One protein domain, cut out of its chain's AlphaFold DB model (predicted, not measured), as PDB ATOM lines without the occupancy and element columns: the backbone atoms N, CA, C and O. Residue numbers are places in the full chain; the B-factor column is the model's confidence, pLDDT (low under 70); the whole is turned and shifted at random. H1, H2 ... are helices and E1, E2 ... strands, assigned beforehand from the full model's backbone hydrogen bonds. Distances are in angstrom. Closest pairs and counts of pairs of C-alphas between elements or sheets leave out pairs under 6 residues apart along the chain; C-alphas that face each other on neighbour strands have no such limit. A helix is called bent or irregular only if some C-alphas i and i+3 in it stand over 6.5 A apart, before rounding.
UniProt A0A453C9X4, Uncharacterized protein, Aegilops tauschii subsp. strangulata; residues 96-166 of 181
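Overview. This is residues 96 to 166 of the 181 residues of an uncharacterized protein of Aegilops tauschii subsp. strangulata (UniProt A0A453C9X4). Two short strands, E1 and E2, run side by side as a small ribbon, and one helix, H4, packs on it, mainly on E2. A loop with the small helix H1, residues 110 to 121, sticks out beyond one end of the ribbon; towards the other end are the short helix H2 and a second free stretch, residues 142 to 149, with H3. The printed part has 71 residues, in the order E1 H1 E2 H2 H3 H4, with an antiparallel sheet E1 - E2 and a mixed class of helices and strands. It is loose, with a radius of gyration of the C-alphas of 15.3 A, and elongated, spanning 45 by 28 by 22 A.

Along the chain. E1, residues 100 to 105, begins with C-alpha 100 at (54.213, 271.399, 33.233) and is 16.5 A long. H1 is residues 113 to 117, 8.1 A. E2, residues 126 to 131, is 15.2 A long. H2 is residues 133 to 136, 5.6 A, and H3 residues 143 to 146, 5.8 A. H4, residues 152 to 163, is 17.5 A long and ends with C-alpha 163 at (56.243, 285.717, 27.333); it is irregular, C-alphas 153 and 156 being 7.3 A apart.

Arrangement. E1 and E2 are antiparallel at 153 degrees, with N 102 and O 129 2.8 A apart and N 127 and O 104 2.9 A apart, within hydrogen-bond range. The closest C-alphas of E2 and H4 are those of Lys 127 and Ala 157, 5.1 A; of E1 and H4, Val 103 and Cys 154, 7.7 A. H1 and H4 are apart, as are H3 and H4. O i to N i+4 pairs are within range in 6 of 8 in H4 and 0 of 1 in H1, where 1 of 2 O i to N i+3 pairs is; H2 and H3 are too short for an i+4 pair.

Size, cuts and confidence. The C-alphas of Ala 97 and Trp 114, the two farthest apart, are 46.0 A apart. The printed part has no cut and no long link. Mean pLDDT of the printed part is 73.4; 30 residues are under 70, among them 107 to 123.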
ATOM      1  N   LEU A  96      59.594 262.393  33.093       64.94
ATOM      2  CA  LEU A  96      59.456 263.221  31.916       64.94
ATOM      3  C   LEU A  96      60.145 264.536  32.218       64.94
ATOM      4  O   LEU A  96      59.588 265.409  32.883       64.94
ATOM      5  N   ALA A  97      61.391 264.679  31.776       65.00
ATOM      6  CA  ALA A  97      62.034 265.982  31.722       65.00
ATOM      7  C   ALA A  97      61.125 266.933  30.925       65.00
ATOM      8  O   ALA A  97      60.712 266.619  29.813       65.00
ATOM      9  N   GLY A  98      60.737 268.061  31.522       75.69
ATOM     10  CA  GLY A  98      59.767 268.942  30.881       75.69
ATOM     11  C   GLY A  98      59.057 269.906  31.818       75.69
ATOM     12  O   GLY A  98      58.986 269.717  33.037       75.69
ATOM     13  N   LEU A  99      58.523 270.959  31.215       78.06
ATOM     14  CA  LEU A  99      57.735 271.981  31.881       78.06
ATOM     15  C   LEU A  99      56.268 271.561  31.924       78.06
ATOM     16  O   LEU A  99      55.695 271.222  30.893       78.06
ATOM     17  N   ILE A 100      55.650 271.635  33.102       84.19
ATOM     18  CA  ILE A 100      54.213 271.399  33.233       84.19
ATOM     19  C   ILE A 100      53.484 272.731  33.111       84.19
ATOM     20  O   ILE A 100      53.726 273.670  33.879       84.19
ATOM     21  N   ILE A 101      52.577 272.798  32.140       86.12
ATOM     22  CA  ILE A 101      51.663 273.919  31.958       86.12
ATOM     23  C   ILE A 101      50.248 273.413  32.203       86.12
ATOM     24  O   ILE A 101      49.754 272.537  31.496       86.12
ATOM     25  N   HIS A 102      49.593 273.981  33.208       86.81
ATOM     26  CA  HIS A 102      48.203 273.694  33.515       86.81
ATOM     27  C   HIS A 102      47.308 274.722  32.819       86.81
ATOM     28  O   HIS A 102      47.418 275.924  33.075       86.81
ATOM     29  N   VAL A 103      46.439 274.256  31.919       87.69
ATOM     30  CA  VAL A 103      45.496 275.102  31.178       87.69
ATOM     31  C   VAL A 103      44.107 274.959  31.786       87.69
ATOM     32  O   VAL A 103      43.526 273.878  31.785       87.69
ATOM     33  N   VAL A 104      43.556 276.065  32.273       86.69
ATOM     34  CA  VAL A 104      42.217 276.135  32.862       86.69
ATOM     35  C   VAL A 104      41.284 276.937  31.973       86.69
ATOM     36  O   VAL A 104      41.662 277.965  31.408       86.69
ATOM     37  N   ARG A 105      40.033 276.488  31.864       85.31
ATOM     38  CA  ARG A 105      38.977 277.283  31.239       85.31
ATOM     39  C   ARG A 105      38.584 278.395  32.197       85.31
ATOM     40  O   ARG A 105      38.190 278.126  33.330       85.31
ATOM     41  N   ASN A 106      38.649 279.629  31.725       82.06
ATOM     42  CA  ASN A 106      38.093 280.732  32.472       82.06
ATOM     43  C   ASN A 106      36.574 280.687  32.318       82.06
ATOM     44  O   ASN A 106      36.047 280.721  31.197       82.06
ATOM     45  N   ARG A 107      35.854 280.529  33.428       69.94
ATOM     46  CA  ARG A 107      34.399 280.621  33.372       69.94
ATOM     47  C   ARG A 107      34.083 282.078  33.106       69.94
ATOM     48  O   ARG A 107      34.319 282.912  33.968       69.94
ATOM     49  N   ARG A 108      33.582 282.361  31.898       66.06
ATOM     50  CA  ARG A 108      33.051 283.679  31.548       66.06
ATOM     51  C   ARG A 108      32.133 284.089  32.686       66.06
ATOM     52  O   ARG A 108      31.142 283.402  32.939       66.06
ATOM     53  N   SER A 109      32.499 285.150  33.392       57.06
ATOM     54  CA  SER A 109      31.584 285.745  34.345       57.06
ATOM     55  C   SER A 109      30.267 286.032  33.621       57.06
ATOM     56  O   SER A 109      30.276 286.422  32.450       57.06
ATOM     57  N   LEU A 110      29.139 285.845  34.309       59.44
ATOM     58  CA  LEU A 110      27.788 286.180  33.837       59.44
ATOM     59  C   LEU A 110      27.602 287.700  33.655       59.44
ATOM     60  O   LEU A 110      26.500 288.226  33.811       59.44
ATOM     61  N   PHE A 111      28.681 288.438  33.385       53.25
ATOM     62  CA  PHE A 111      28.606 289.861  33.186       53.25
ATOM     63  C   PHE A 111      27.735 290.149  31.963       53.25
ATOM     64  O   PHE A 111      27.850 289.494  30.924       53.25
ATOM     65  N   PRO A 112      26.833 291.121  32.102       53.69
ATOM     66  CA  PRO A 112      25.826 291.417  31.101       53.69
ATOM     67  C   PRO A 112      26.468 291.750  29.741       53.69
ATOM     68  O   PRO A 112      27.470 292.462  29.659       53.69
ATOM     69  N   LEU A 113      25.838 291.253  28.675       58.31
ATOM     70  CA  LEU A 113      26.325 291.224  27.285       58.31
ATOM     71  C   LEU A 113      26.775 292.591  26.719       58.31
ATOM     72  O   LEU A 113      27.610 292.642  25.822       58.31
ATOM     73  N   TRP A 114      26.284 293.710  27.266       58.19
ATOM     74  CA  TRP A 114      26.720 295.075  26.918       58.19
ATOM     75  C   TRP A 114      28.190 295.385  27.254       58.19
ATOM     76  O   TRP A 114      28.783 296.256  26.625       58.19
ATOM     77  N   LYS A 115      28.813 294.667  28.200       53.72
ATOM     78  CA  LYS A 115      30.250 294.807  28.520       53.72
ATOM     79  C   LYS A 115      31.160 294.058  27.532       53.72
ATOM     80  O   LYS A 115      32.371 294.245  27.566       53.72
ATOM     81  N   CYS A 116      30.601 293.244  26.631       53.94
ATOM     82  CA  CYS A 116      31.357 292.470  25.640       53.94
ATOM     83  C   CYS A 116      31.810 293.289  24.415       53.94
ATOM     84  O   CYS A 116      32.463 292.738  23.533       53.94
ATOM     85  N   TRP A 117      31.481 294.582  24.336       54.47
ATOM     86  CA  TRP A 117      31.870 295.446  23.211       54.47
ATOM     87  C   TRP A 117      33.304 295.984  23.294       54.47
ATOM     88  O   TRP A 117      33.765 296.591  22.333       54.47
ATOM     89  N   ASN A 118      34.027 295.728  24.392       55.31
ATOM     90  CA  ASN A 118      35.467 295.974  24.484       55.31
ATOM     91  C   ASN A 118      36.245 294.686  24.148       55.31
ATOM     92  O   ASN A 118      36.535 293.895  25.049       55.31
ATOM     93  N   PRO A 119      36.639 294.452  22.881       54.19
ATOM     94  CA  PRO A 119      37.411 293.266  22.500       54.19
ATOM     95  C   PRO A 119      38.795 293.214  23.163       54.19
ATOM     96  O   PRO A 119      39.377 292.141  23.283       54.19
ATOM     97  N   GLN A 120      39.313 294.357  23.624       55.25
ATOM     98  CA  GLN A 120      40.604 294.459  24.307       55.25
ATOM     99  C   GLN A 120      40.565 293.954  25.762       55.25
ATOM    100  O   GLN A 120      41.597 293.567  26.304       55.25
ATOM    101  N   GLU A 121      39.379 293.921  26.372       52.09
ATOM    102  CA  GLU A 121      39.155 293.566  27.782       52.09
ATOM    103  C   GLU A 121      38.355 292.267  27.943       52.09
ATOM    104  O   GLU A 121      38.076 291.831  29.060       52.09
ATOM    105  N   ALA A 122      37.981 291.635  26.824       60.12
ATOM    106  CA  ALA A 122      37.274 290.368  26.831       60.12
ATOM    107  C   ALA A 122      38.136 289.309  27.526       60.12
ATOM    108  O   ALA A 122      39.205 288.917  27.048       60.12
ATOM    109  N   GLU A 123      37.658 288.867  28.685       67.62
ATOM    110  CA  GLU A 123      38.348 287.894  29.508       67.62
ATOM    111  C   GLU A 123      38.604 286.622  28.696       67.62
ATOM    112  O   GLU A 123      37.699 286.046  28.079       67.62
ATOM    113  N   GLN A 124      39.870 286.209  28.639       73.44
ATOM    114  CA  GLN A 124      40.250 285.109  27.769       73.44
ATOM    115  C   GLN A 124      39.579 283.821  28.220       73.44
ATOM    116  O   GLN A 124      39.573 283.529  29.415       73.44
ATOM    117  N   PRO A 125      39.058 283.011  27.282       78.50
ATOM    118  CA  PRO A 125      38.318 281.801  27.623       78.50
ATOM    119  C   PRO A 125      39.188 280.746  28.312       78.50
ATOM    120  O   PRO A 125      38.649 279.824  28.919       78.50
ATOM    121  N   TYR A 126      40.513 280.872  28.224       84.00
ATOM    122  CA  TYR A 126      41.474 279.991  28.865       84.00
ATOM    123  C   TYR A 126      42.608 280.797  29.483       84.00
ATOM    124  O   TYR A 126      43.021 281.826  28.948       84.00
ATOM    125  N   LYS A 127      43.137 280.279  30.586       87.62
ATOM    126  CA  LYS A 127      44.362 280.742  31.229       87.62
ATOM    127  C   LYS A 127      45.304 279.554  31.341       87.62
ATOM    128  O   LYS A 127      44.868 278.453  31.657       87.62
ATOM    129  N   ALA A 128      46.581 279.778  31.089       89.31
ATOM    130  CA  ALA A 128      47.618 278.793  31.325       89.31
ATOM    131  C   ALA A 128      48.504 279.279  32.473       89.31
ATOM    132  O   ALA A 128      48.665 280.485  32.678       89.31
ATOM    133  N   VAL A 129      49.013 278.345  33.269       88.06
ATOM    134  CA  VAL A 129      49.929 278.633  34.374       88.06
ATOM    135  C   VAL A 129      51.014 277.573  34.431       88.06
ATOM    136  O   VAL A 129      50.763 276.400  34.156       88.06
ATOM    137  N   PHE A 130      52.221 277.975  34.820       88.25
ATOM    138  CA  PHE A 130      53.240 277.001  35.185       88.25
ATOM    139  C   PHE A 130      52.819 276.303  36.460       88.25
ATOM    140  O   PHE A 130      52.440 276.948  37.440       88.25
ATOM    141  N   ALA A 131      52.913 274.988  36.437       86.00
ATOM    142  CA  ALA A 131      52.540 274.176  37.565       86.00
ATOM    143  C   ALA A 131      53.746 273.344  37.997       86.00
ATOM    144  O   ALA A 131      54.599 272.972  37.187       86.00
ATOM    145  N   LYS A 132      53.871 273.138  39.307       85.00
ATOM    146  CA  LYS A 132      54.994 272.386  39.849       85.00
ATOM    147  C   LYS A 132      54.729 270.896  39.702       85.00
ATOM    148  O   LYS A 132      53.595 270.459  39.875       85.00
ATOM    149  N   ARG A 133      55.766 270.122  39.391       81.00
ATOM    150  CA  ARG A 133      55.634 268.685  39.120       81.00
ATOM    151  C   ARG A 133      55.138 267.904  40.323       81.00
ATOM    152  O   ARG A 133      54.340 266.992  40.162       81.00
ATOM    153  N   GLU A 134      55.559 268.300  41.515       83.50
ATOM    154  CA  GLU A 134      55.123 267.697  42.768       83.50
ATOM    155  C   GLU A 134      53.605 267.740  42.986       83.50
ATOM    156  O   GLU A 134      53.095 266.916  43.735       83.50
ATOM    157  N   ASN A 135      52.881 268.625  42.292       84.69
ATOM    158  CA  ASN A 135      51.425 268.716  42.383       84.69
ATOM    159  C   ASN A 135      50.682 267.698  41.497       84.69
ATOM    160  O   ASN A 135      49.458 267.697  41.526       84.69
ATOM    161  N   PHE A 136      51.383 266.895  40.686       79.56
ATOM    162  CA  PHE A 136      50.773 265.971  39.711       79.56
ATOM    163  C   PHE A 136      51.353 264.554  39.786       79.56
ATOM    164  O   PHE A 136      51.373 263.839  38.786       79.56
ATOM    165  N   ARG A 137      51.882 264.151  40.945       78.81
ATOM    166  CA  ARG A 137      52.465 262.806  41.138       78.81
ATOM    167  C   ARG A 137      51.422 261.687  41.088       78.81
ATOM    168  O   ARG A 137      51.757 260.532  40.877       78.81
ATOM    169  N   ASP A 138      50.161 262.044  41.289       80.50
ATOM    170  CA  ASP A 138      48.989 261.181  41.200       80.50
ATOM    171  C   ASP A 138      48.529 260.929  39.753       80.50
ATOM    172  O   ASP A 138      47.702 260.050  39.512       80.50
ATOM    173  N   ILE A 139      49.074 261.661  38.775       75.88
ATOM    174  CA  ILE A 139      48.751 261.464  37.363       75.88
ATOM    175  C   ILE A 139      49.698 260.424  36.763       75.88
ATOM    176  O   ILE A 139      50.861 260.704  36.471       75.88
ATOM    177  N   ALA A 140      49.170 259.230  36.497       76.06
ATOM    178  CA  ALA A 140      49.850 258.247  35.665       76.06
ATOM    179  C   ALA A 140      49.887 258.749  34.214       76.06
ATOM    180  O   ALA A 140      48.864 258.793  33.529       76.06
ATOM    181  N   VAL A 141      51.068 259.151  33.744       73.75
ATOM    182  CA  VAL A 141      51.230 259.637  32.372       73.75
ATOM    183  C   VAL A 141      51.330 258.454  31.413       73.75
ATOM    184  O   VAL A 141      52.280 257.678  31.479       73.75
ATOM    185  N   THR A 142      50.381 258.328  30.488       73.38
ATOM    186  CA  THR A 142      50.436 257.322  29.420       73.38
ATOM    187  C   THR A 142      51.015 257.921  28.134       73.38
ATOM    188  O   THR A 142      50.836 259.112  27.875       73.38
ATOM    189  N   PRO A 143      51.660 257.122  27.259       69.38
ATOM    190  CA  PRO A 143      52.144 257.600  25.959       69.38
ATOM    191  C   PRO A 143      51.073 258.304  25.106       69.38
ATOM    192  O   PRO A 143      51.382 259.239  24.371       69.38
ATOM    193  N   SER A 144      49.803 257.909  25.242       67.75
ATOM    194  CA  SER A 144      48.675 258.540  24.547       67.75
ATOM    195  C   SER A 144      48.427 259.995  24.964       67.75
ATOM    196  O   SER A 144      47.966 260.777  24.139       67.75
ATOM    197  N   MET A 145      48.794 260.398  26.187       72.19
ATOM    198  CA  MET A 145      48.646 261.786  26.658       72.19
ATOM    199  C   MET A 145      49.561 262.772  25.916       72.19
ATOM    200  O   MET A 145      49.322 263.975  25.950       72.19
ATOM    201  N   PHE A 146      50.594 262.281  25.224       67.50
ATOM    202  CA  PHE A 146      51.472 263.099  24.379       67.50
ATOM    203  C   PHE A 146      50.974 263.247  22.943       67.50
ATOM    204  O   PHE A 146      51.526 264.047  22.189       67.50
ATOM    205  N   MET A 147      49.960 262.474  22.550       57.75
ATOM    206  CA  MET A 147      49.395 262.523  21.200       57.75
ATOM    207  C   MET A 147      48.264 263.551  21.070       57.75
ATOM    208  O   MET A 147      47.844 263.859  19.949       57.75
ATOM    209  N   ASP A 148      47.807 264.122  22.188       67.12
ATOM    210  CA  ASP A 148      46.827 265.199  22.173       67.12
ATOM    211  C   ASP A 148      47.459 266.487  21.642       67.12
ATOM    212  O   ASP A 148      48.328 267.127  22.240       67.12
ATOM    213  N   HIS A 149      46.980 266.894  20.477       66.06
ATOM    214  CA  HIS A 149      47.256 268.192  19.899       66.06
ATOM    215  C   HIS A 149      46.473 269.221  20.713       66.06
ATOM    216  O   HIS A 149      45.245 269.294  20.643       66.06
ATOM    217  N   LEU A 150      47.197 270.020  21.505       68.31
ATOM    218  CA  LEU A 150      46.621 271.130  22.260       68.31
ATOM    219  C   LEU A 150      45.716 271.963  21.337       68.31
ATOM    220  O   LEU A 150      46.178 272.426  20.289       68.31
ATOM    221  N   PRO A 151      44.439 272.193  21.703       68.38
ATOM    222  CA  PRO A 151      43.528 272.939  20.854       68.38
ATOM    223  C   PRO A 151      44.104 274.317  20.519       68.38
ATOM    224  O   PRO A 151      44.536 275.053  21.409       68.38
ATOM    225  N   TRP A 152      44.037 274.713  19.244       72.31
ATOM    226  CA  TRP A 152      44.495 276.021  18.741       72.31
ATOM    227  C   TRP A 152      43.961 277.216  19.559       72.31
ATOM    228  O   TRP A 152      44.587 278.271  19.632       72.31
ATOM    229  N   ARG A 153      42.822 277.028  20.235       69.12
ATOM    230  CA  ARG A 153      42.160 277.989  21.128       69.12
ATOM    231  C   ARG A 153      42.981 278.349  22.372       69.12
ATOM    232  O   ARG A 153      42.778 279.423  22.932       69.12
ATOM    233  N   CYS A 154      43.903 277.488  22.795       80.38
ATOM    234  CA  CYS A 154      44.774 277.713  23.950       80.38
ATOM    235  C   CYS A 154      46.068 278.452  23.580       80.38
ATOM    236  O   CYS A 154      46.816 278.846  24.474       80.38
ATOM    237  N   ARG A 155      46.326 278.681  22.279       85.00
ATOM    238  CA  ARG A 155      47.562 279.298  21.768       85.00
ATOM    239  C   ARG A 155      47.925 280.582  22.506       85.00
ATOM    240  O   ARG A 155      49.060 280.735  22.940       85.00
ATOM    241  N   PHE A 156      46.962 281.484  22.679       84.50
ATOM    242  CA  PHE A 156      47.224 282.770  23.320       84.50
ATOM    243  C   PHE A 156      47.559 282.616  24.810       84.50
ATOM    244  O   PHE A 156      48.480 283.259  25.306       84.50
ATOM    245  N   ALA A 157      46.838 281.746  25.522       85.44
ATOM    246  CA  ALA A 157      47.081 281.496  26.939       85.44
ATOM    247  C   ALA A 157      48.498 280.942  27.165       85.44
ATOM    248  O   ALA A 157      49.214 281.399  28.058       85.44
ATOM    249  N   MET A 158      48.922 280.011  26.306       86.38
ATOM    250  CA  MET A 158      50.280 279.463  26.300       86.38
ATOM    251  C   MET A 158      51.316 280.552  26.012       86.38
ATOM    252  O   MET A 158      52.259 280.719  26.779       86.38
ATOM    253  N   GLN A 159      51.101 281.337  24.955       87.19
ATOM    254  CA  GLN A 159      51.998 282.417  24.548       87.19
ATOM    255  C   GLN A 159      52.207 283.444  25.671       87.19
ATOM    256  O   GLN A 159      53.345 283.692  26.053       87.19
ATOM    257  N   ARG A 160      51.131 283.941  26.296       85.81
ATOM    258  CA  ARG A 160      51.212 284.850  27.459       85.81
ATOM    259  C   ARG A 160      52.024 284.275  28.614       85.81
ATOM    260  O   ARG A 160      52.740 285.002  29.293       85.81
ATOM    261  N   THR A 161      51.869 282.978  28.864       87.06
ATOM    262  CA  THR A 161      52.547 282.294  29.969       87.06
ATOM    263  C   THR A 161      54.049 282.200  29.712       87.06
ATOM    264  O   THR A 161      54.840 282.375  30.634       87.06
ATOM    265  N   LEU A 162      54.448 281.982  28.458       85.00
ATOM    266  CA  LEU A 162      55.852 281.936  28.049       85.00
ATOM    267  C   LEU A 162      56.485 283.334  27.983       85.00
ATOM    268  O   LEU A 162      57.598 283.511  28.463       85.00
ATOM    269  N   GLU A 163      55.772 284.325  27.447       85.50
ATOM    270  CA  GLU A 163      56.243 285.717  27.333       85.50
ATOM    271  C   GLU A 163      56.386 286.414  28.694       85.50
ATOM    272  O   GLU A 163      57.232 287.287  28.856       85.50
ATOM    273  N   GLY A 164      55.585 286.025  29.689       77.38
ATOM    274  CA  GLY A 164      55.657 286.558  31.053       77.38
ATOM    275  C   GLY A 164      56.829 286.034  31.891       77.38
ATOM    276  O   GLY A 164      56.906 286.348  33.080       77.38
ATOM    277  N   GLN A 165      57.717 285.211  31.323       64.19
ATOM    278  CA  GLN A 165      58.894 284.709  32.029       64.19
ATOM    279  C   GLN A 165      59.957 285.810  32.166       64.19
ATOM    280  O   GLN A 165      60.429 286.327  31.153       64.19
ATOM    281  N   PRO A 166      60.418 286.140  33.387       59.19
ATOM    282  CA  PRO A 166      61.667 286.870  33.528       59.19
ATOM    283  C   PRO A 166      62.803 285.990  32.991       59.19
ATOM    284  O   PRO A 166      62.860 284.794  33.285       59.19
TER     285      PRO A 166